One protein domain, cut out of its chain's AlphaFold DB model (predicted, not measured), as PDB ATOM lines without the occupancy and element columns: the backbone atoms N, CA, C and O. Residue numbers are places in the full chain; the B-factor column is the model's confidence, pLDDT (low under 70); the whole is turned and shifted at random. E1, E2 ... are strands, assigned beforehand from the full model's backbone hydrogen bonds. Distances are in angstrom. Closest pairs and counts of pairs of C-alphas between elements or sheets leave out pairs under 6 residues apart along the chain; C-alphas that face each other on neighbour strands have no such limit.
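Overview. This is residues 61 to 108 of the 218 residues of an uncharacterized protein of Pyrenophora teres f. teres (strain 0-1) (UniProt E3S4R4). Little regular structure is here: one hairpin of strands, E1 and E2, and after it a long loop, with residues 85 to 90 standing free and a small second pairing of residues 93 to 94 with 100 to 101. The printed part has 48 residues, only 12 of them in named elements, E1 then E2, an antiparallel sheet with no named helix: all strand. It is loose, with a radius of gyration of the C-alphas of 13.0 A, and only just flat, spanning 43 by 29 by 11 A.

Along the chain. Find C-alpha 66 at (-13.341, 2.810, -24.464); from there E1, residues 66 to 71, runs 16.1 A. E2, residues 76 to 81, runs 17.1 A to C-alpha 81 at (-12.273, 0.475, -20.618).

Arrangement. E1 and E2 form a hairpin with a tight link, antiparallel at 160 degrees. Look at N 67 and O 80, 2.8 A apart, and N 78 and O 69, 2.9 A, within hydrogen-bond range. C-alphas 70 and 77 face each other at 4.5 A. Residues 93 to 94 pair with 100 to 101, antiparallel.

Size, cuts and confidence. The C-alphas of Leu 61 and Ser 108, the two farthest apart, are 44.4 A apart. The printed part has no cut. Residues 82 to 108 hold no named element. The model's pLDDT is under 70 at residues 86 to 89 and 103 to 108.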
ATOM      1  N   LEU A  61      -9.376   9.236 -30.507       78.19
ATOM      2  CA  LEU A  61      -8.450   8.540 -29.609       78.19
ATOM      3  C   LEU A  61      -9.129   8.007 -28.338       78.19
ATOM      4  O   LEU A  61      -8.781   6.925 -27.883       78.19
ATOM      5  N   PHE A  62     -10.118   8.723 -27.796       80.44
ATOM      6  CA  PHE A  62     -10.889   8.279 -26.630       80.44
ATOM      7  C   PHE A  62     -11.806   7.100 -26.977       80.44
ATOM      8  O   PHE A  62     -11.921   6.143 -26.216       80.44
ATOM      9  N   MET A  63     -12.418   7.140 -28.160       78.88
ATOM     10  CA  MET A  63     -13.317   6.079 -28.626       78.88
ATOM     11  C   MET A  63     -12.575   4.791 -29.007       78.88
ATOM     12  O   MET A  63     -13.187   3.734 -29.068       78.88
ATOM     13  N   ASN A  64     -11.261   4.855 -29.242       83.19
ATOM     14  CA  ASN A  64     -10.469   3.671 -29.580       83.19
ATOM     15  C   ASN A  64     -10.066   2.834 -28.350       83.19
ATOM     16  O   ASN A  64      -9.644   1.692 -28.492       83.19
ATOM     17  N   SER A  65     -10.161   3.400 -27.145       82.31
ATOM     18  CA  SER A  65      -9.775   2.734 -25.894       82.31
ATOM     19  C   SER A  65     -10.937   2.539 -24.922       82.31
ATOM     20  O   SER A  65     -10.731   2.052 -23.808       82.31
ATOM     21  N   THR A  66     -12.159   2.901 -25.321       87.56
ATOM     22  CA  THR A  66     -13.341   2.810 -24.464       87.56
ATOM     23  C   THR A  66     -14.540   2.248 -25.217       87.56
ATOM     24  O   THR A  66     -14.771   2.567 -26.380       87.56
ATOM     25  N   TYR A  67     -15.319   1.412 -24.537       85.38
ATOM     26  CA  TYR A  67     -16.659   1.037 -24.972       85.38
ATOM     27  C   TYR A  67     -17.658   2.016 -24.368       85.38
ATOM     28  O   TYR A  67     -17.608   2.291 -23.169       85.38
ATOM     29  N   VAL A  68     -18.574   2.527 -25.185       88.38
ATOM     30  CA  VAL A  68     -19.647   3.424 -24.743       88.38
ATOM     31  C   VAL A  68     -20.984   2.759 -25.051       88.38
ATOM     32  O   VAL A  68     -21.246   2.421 -26.203       88.38
ATOM     33  N   MET A  69     -21.842   2.596 -24.043       86.88
ATOM     34  CA  MET A  69     -23.240   2.190 -24.229       86.88
ATOM     35  C   MET A  69     -24.156   3.357 -23.898       86.88
ATOM     36  O   MET A  69     -23.973   4.054 -22.899       86.88
ATOM     37  N   VAL A  70     -25.161   3.553 -24.746       88.38
ATOM     38  CA  VAL A  70     -26.176   4.591 -24.578       88.38
ATOM     39  C   VAL A  70     -27.494   3.917 -24.232       88.38
ATOM     40  O   VAL A  70     -28.093   3.247 -25.069       88.38
ATOM     41  N   ASN A  71     -27.955   4.120 -23.002       87.12
ATOM     42  CA  ASN A  71     -29.275   3.700 -22.566       87.12
ATOM     43  C   ASN A  71     -30.244   4.876 -22.746       87.12
ATOM     44  O   ASN A  71     -30.307   5.789 -21.917       87.12
ATOM     45  N   GLN A  72     -30.973   4.875 -23.866       88.94
ATOM     46  CA  GLN A  72     -31.914   5.949 -24.201       88.94
ATOM     47  C   GLN A  72     -33.133   5.967 -23.274       88.94
ATOM     48  O   GLN A  72     -33.663   7.041 -22.999       88.94
ATOM     49  N   GLU A  73     -33.546   4.809 -22.753       75.25
ATOM     50  CA  GLU A  73     -34.684   4.720 -21.834       75.25
ATOM     51  C   GLU A  73     -34.342   5.294 -20.453       75.25
ATOM     52  O   GLU A  73     -35.177   5.954 -19.836       75.25
ATOM     53  N   ALA A  74     -33.096   5.120 -20.002       79.25
ATOM     54  CA  ALA A  74     -32.593   5.707 -18.761       79.25
ATOM     55  C   ALA A  74     -32.077   7.151 -18.922       79.25
ATOM     56  O   ALA A  74     -31.770   7.806 -17.922       79.25
ATOM     57  N   GLY A  75     -31.909   7.637 -20.159       84.81
ATOM     58  CA  GLY A  75     -31.261   8.919 -20.451       84.81
ATOM     59  C   GLY A  75     -29.803   8.981 -19.974       84.81
ATOM     60  O   GLY A  75     -29.337  10.035 -19.537       84.81
ATOM     61  N   ARG A  76     -29.091   7.847 -19.990       82.31
ATOM     62  CA  ARG A  76     -27.730   7.714 -19.445       82.31
ATOM     63  C   ARG A  76     -26.796   7.050 -20.442       82.31
ATOM     64  O   ARG A  76     -27.211   6.259 -21.284       82.31
ATOM     65  N   PHE A  77     -25.513   7.356 -20.309       88.31
ATOM     66  CA  PHE A  77     -24.449   6.643 -20.995       88.31
ATOM     67  C   PHE A  77     -23.498   6.043 -19.963       88.31
ATOM     68  O   PHE A  77     -23.241   6.642 -18.915       88.31
ATOM     69  N   SER A  78     -22.984   4.862 -20.260       85.75
ATOM     70  CA  SER A  78     -21.949   4.190 -19.485       85.75
ATOM     71  C   SER A  78     -20.713   4.018 -20.357       85.75
ATOM     72  O   SER A  78     -20.813   3.770 -21.559       85.75
ATOM     73  N   VAL A  79     -19.542   4.202 -19.750       87.81
ATOM     74  CA  VAL A  79     -18.244   4.092 -20.418       87.81
ATOM     75  C   VAL A  79     -17.421   3.050 -19.679       87.81
ATOM     76  O   VAL A  79     -17.286   3.129 -18.457       87.81
ATOM     77  N   TRP A  80     -16.849   2.104 -20.414       82.75
ATOM     78  CA  TRP A  80     -15.953   1.083 -19.880       82.75
ATOM     79  C   TRP A  80     -14.635   1.083 -20.640       82.75
ATOM     80  O   TRP A  80     -14.568   1.472 -21.805       82.75
ATOM     81  N   GLN A  81     -13.572   0.639 -19.979       84.56
ATOM     82  CA  GLN A  81     -12.273   0.475 -20.618       84.56
ATOM     83  C   GLN A  81     -12.330  -0.670 -21.634       84.56
ATOM     84  O   GLN A  81     -12.836  -1.751 -21.326       84.56
ATOM     85  N   ALA A  82     -11.806  -0.444 -22.837       83.50
ATOM     86  CA  ALA A  82     -11.736  -1.488 -23.845       83.50
ATOM     87  C   ALA A  82     -10.722  -2.558 -23.427       83.50
ATOM     88  O   ALA A  82      -9.548  -2.259 -23.198       83.50
ATOM     89  N   ASN A  83     -11.177  -3.807 -23.342       77.81
ATOM     90  CA  ASN A  83     -10.320  -4.970 -23.153       77.81
ATOM     91  C   ASN A  83     -10.318  -5.822 -24.433       77.81
ATOM     92  O   ASN A  83     -11.119  -6.746 -24.554       77.81
ATOM     93  N   PRO A  84      -9.423  -5.546 -25.396       71.50
ATOM     94  CA  PRO A  84      -9.372  -6.286 -26.657       71.50
ATOM     95  C   PRO A  84      -8.854  -7.727 -26.500       71.50
ATOM     96  O   PRO A  84      -8.823  -8.470 -27.476       71.50
ATOM     97  N   GLN A  85      -8.418  -8.136 -25.302       72.06
ATOM     98  CA  GLN A  85      -7.851  -9.468 -25.062       72.06
ATOM     99  C   GLN A  85      -8.898 -10.526 -24.674       72.06
ATOM    100  O   GLN A  85      -8.547 -11.698 -24.511       72.06
ATOM    101  N   SER A  86     -10.178 -10.163 -24.532       66.69
ATOM    102  CA  SER A  86     -11.233 -11.132 -24.226       66.69
ATOM    103  C   SER A  86     -11.522 -12.015 -25.444       66.69
ATOM    104  O   SER A  86     -12.094 -11.562 -26.434       66.69
ATOM    105  N   LYS A  87     -11.151 -13.300 -25.363       65.75
ATOM    106  CA  LYS A  87     -11.406 -14.303 -26.418       65.75
ATOM    107  C   LYS A  87     -12.895 -14.611 -26.626       65.75
ATOM    108  O   LYS A  87     -13.248 -15.235 -27.620       65.75
ATOM    109  N   THR A  88     -13.751 -14.184 -25.703       65.50
ATOM    110  CA  THR A  88     -15.199 -14.388 -25.741       65.50
ATOM    111  C   THR A  88     -15.896 -13.056 -25.467       65.50
ATOM    112  O   THR A  88     -15.764 -12.540 -24.356       65.50
ATOM    113  N   PRO A  89     -16.604 -12.467 -26.445       68.69
ATOM    114  CA  PRO A  89     -17.437 -11.300 -26.191       68.69
ATOM    115  C   PRO A  89     -18.643 -11.729 -25.347       68.69
ATOM    116  O   PRO A  89     -19.530 -12.428 -25.831       68.69
ATOM    117  N   GLU A  90     -18.656 -11.342 -24.075       71.19
ATOM    118  CA  GLU A  90     -19.814 -11.509 -23.197       71.19
ATOM    119  C   GLU A  90     -20.764 -10.333 -23.439       71.19
ATOM    120  O   GLU A  90     -20.539  -9.213 -22.979       71.19
ATOM    121  N   ILE A  91     -21.779 -10.565 -24.270       72.69
ATOM    122  CA  ILE A  91     -22.794  -9.563 -24.591       72.69
ATOM    123  C   ILE A  91     -23.912  -9.713 -23.564       72.69
ATOM    124  O   ILE A  91     -24.646 -10.697 -23.590       72.69
ATOM    125  N   VAL A  92     -24.031  -8.733 -22.672       79.88
ATOM    126  CA  VAL A  92     -25.056  -8.699 -21.623       79.88
ATOM    127  C   VAL A  92     -26.139  -7.700 -22.016       79.88
ATOM    128  O   VAL A  92     -25.832  -6.587 -22.454       79.88
ATOM    129  N   ALA A  93     -27.409  -8.083 -21.881       77.19
ATOM    130  CA  ALA A  93     -28.519  -7.165 -22.109       77.19
ATOM    131  C   ALA A  93     -28.677  -6.218 -20.909       77.19
ATOM    132  O   ALA A  93     -28.427  -6.599 -19.767       77.19
ATOM    133  N   VAL A  94     -29.087  -4.974 -21.162       79.62
ATOM    134  CA  VAL A  94     -29.272  -3.964 -20.109       79.62
ATOM    135  C   VAL A  94     -30.717  -3.474 -20.097       79.62
ATOM    136  O   VAL A  94     -31.275  -3.174 -21.151       79.62
ATOM    137  N   ASP A  95     -31.320  -3.397 -18.907       79.75
ATOM    138  CA  ASP A  95     -32.701  -2.937 -18.706       79.75
ATOM    139  C   ASP A  95     -32.845  -1.398 -18.643       79.75
ATOM    140  O   ASP A  95     -31.877  -0.631 -18.731       79.75
ATOM    141  N   LYS A  96     -34.082  -0.922 -18.440       79.88
ATOM    142  CA  LYS A  96     -34.408   0.516 -18.345       79.88
ATOM    143  C   LYS A  96     -33.784   1.199 -17.128       79.88
ATOM    144  O   LYS A  96     -33.675   2.422 -17.087       79.88
ATOM    145  N   GLN A  97     -33.423   0.427 -16.111       78.25
ATOM    146  CA  GLN A  97     -32.816   0.889 -14.869       78.25
ATOM    147  C   GLN A  97     -31.282   0.794 -14.910       78.25
ATOM    148  O   GLN A  97     -30.627   1.210 -13.954       78.25
ATOM    149  N   ASN A  98     -30.714   0.356 -16.039       74.38
ATOM    150  CA  ASN A  98     -29.290   0.141 -16.259       74.38
ATOM    151  C   ASN A  98     -28.699  -1.037 -15.459       74.38
ATOM    152  O   ASN A  98     -27.520  -1.011 -15.095       74.38
ATOM    153  N   ASN A  99     -29.504  -2.065 -15.193       79.56
ATOM    154  CA  ASN A  99     -29.042  -3.336 -14.648       79.56
ATOM    155  C   ASN A  99     -28.758  -4.332 -15.772       79.56
ATOM    156  O   ASN A  99     -29.406  -4.314 -16.818       79.56
ATOM    157  N   MET A 100     -27.787  -5.205 -15.527       75.50
ATOM    158  CA  MET A 100     -27.482  -6.354 -16.375       75.50
ATOM    159  C   MET A 100     -28.583  -7.405 -16.216       75.50
ATOM    160  O   MET A 100     -28.925  -7.764 -15.088       75.50
ATOM    161  N   VAL A 101     -29.146  -7.870 -17.329       76.31
ATOM    162  CA  VAL A 101     -30.196  -8.889 -17.355       76.31
ATOM    163  C   VAL A 101     -29.716 -10.063 -18.194       76.31
ATOM    164  O   VAL A 101     -29.440  -9.911 -19.383       76.31
ATOM    165  N   ASP A 102     -29.645 -11.232 -17.565       72.44
ATOM    166  CA  ASP A 102     -29.226 -12.478 -18.217       72.44
ATOM    167  C   ASP A 102     -30.359 -13.114 -19.041       72.44
ATOM    168  O   ASP A 102     -30.112 -13.876 -19.973       72.44
ATOM    169  N   GLU A 103     -31.613 -12.770 -18.736       69.00
ATOM    170  CA  GLU A 103     -32.806 -13.309 -19.385       69.00
ATOM    171  C   GLU A 103     -33.560 -12.213 -20.145       69.00
ATOM    172  O   GLU A 103     -34.479 -11.560 -19.646       69.00
ATOM    173  N   PHE A 104     -33.146 -11.990 -21.389       60.56
ATOM    174  CA  PHE A 104     -33.878 -11.159 -22.334       60.56
ATOM    175  C   PHE A 104     -34.703 -12.091 -23.226       60.56
ATOM    176  O   PHE A 104     -34.141 -12.942 -23.911       60.56
ATOM    177  N   CYS A 105     -36.029 -11.945 -23.193       55.78
ATOM    178  CA  CYS A 105     -37.010 -12.870 -23.780       55.78
ATOM    179  C   CYS A 105     -37.250 -14.167 -22.982       55.78
ATOM    180  O   CYS A 105     -37.272 -15.256 -23.558       55.78
ATOM    181  N   ALA A 106     -37.589 -14.051 -21.694       57.09
ATOM    182  CA  ALA A 106     -38.531 -15.001 -21.106       57.09
ATOM    183  C   ALA A 106     -39.868 -14.838 -21.845       57.09
ATOM    184  O   ALA A 106     -40.744 -14.070 -21.438       57.09
ATOM    185  N   ASN A 107     -40.022 -15.508 -22.991       48.09
ATOM    186  CA  ASN A 107     -41.354 -15.757 -23.507       48.09
ATOM    187  C   ASN A 107     -42.094 -16.446 -22.370       48.09
ATOM    188  O   ASN A 107     -41.739 -17.552 -21.971       48.09
ATOM    189  N   SER A 108     -43.123 -15.782 -21.856       51.81
ATOM    190  CA  SER A 108     -44.182 -16.422 -21.091       51.81
ATOM    191  C   SER A 108     -44.910 -17.401 -22.021       51.81
ATOM    192  O   SER A 108     -46.019 -17.157 -22.479       51.81
TER     193      SER A 108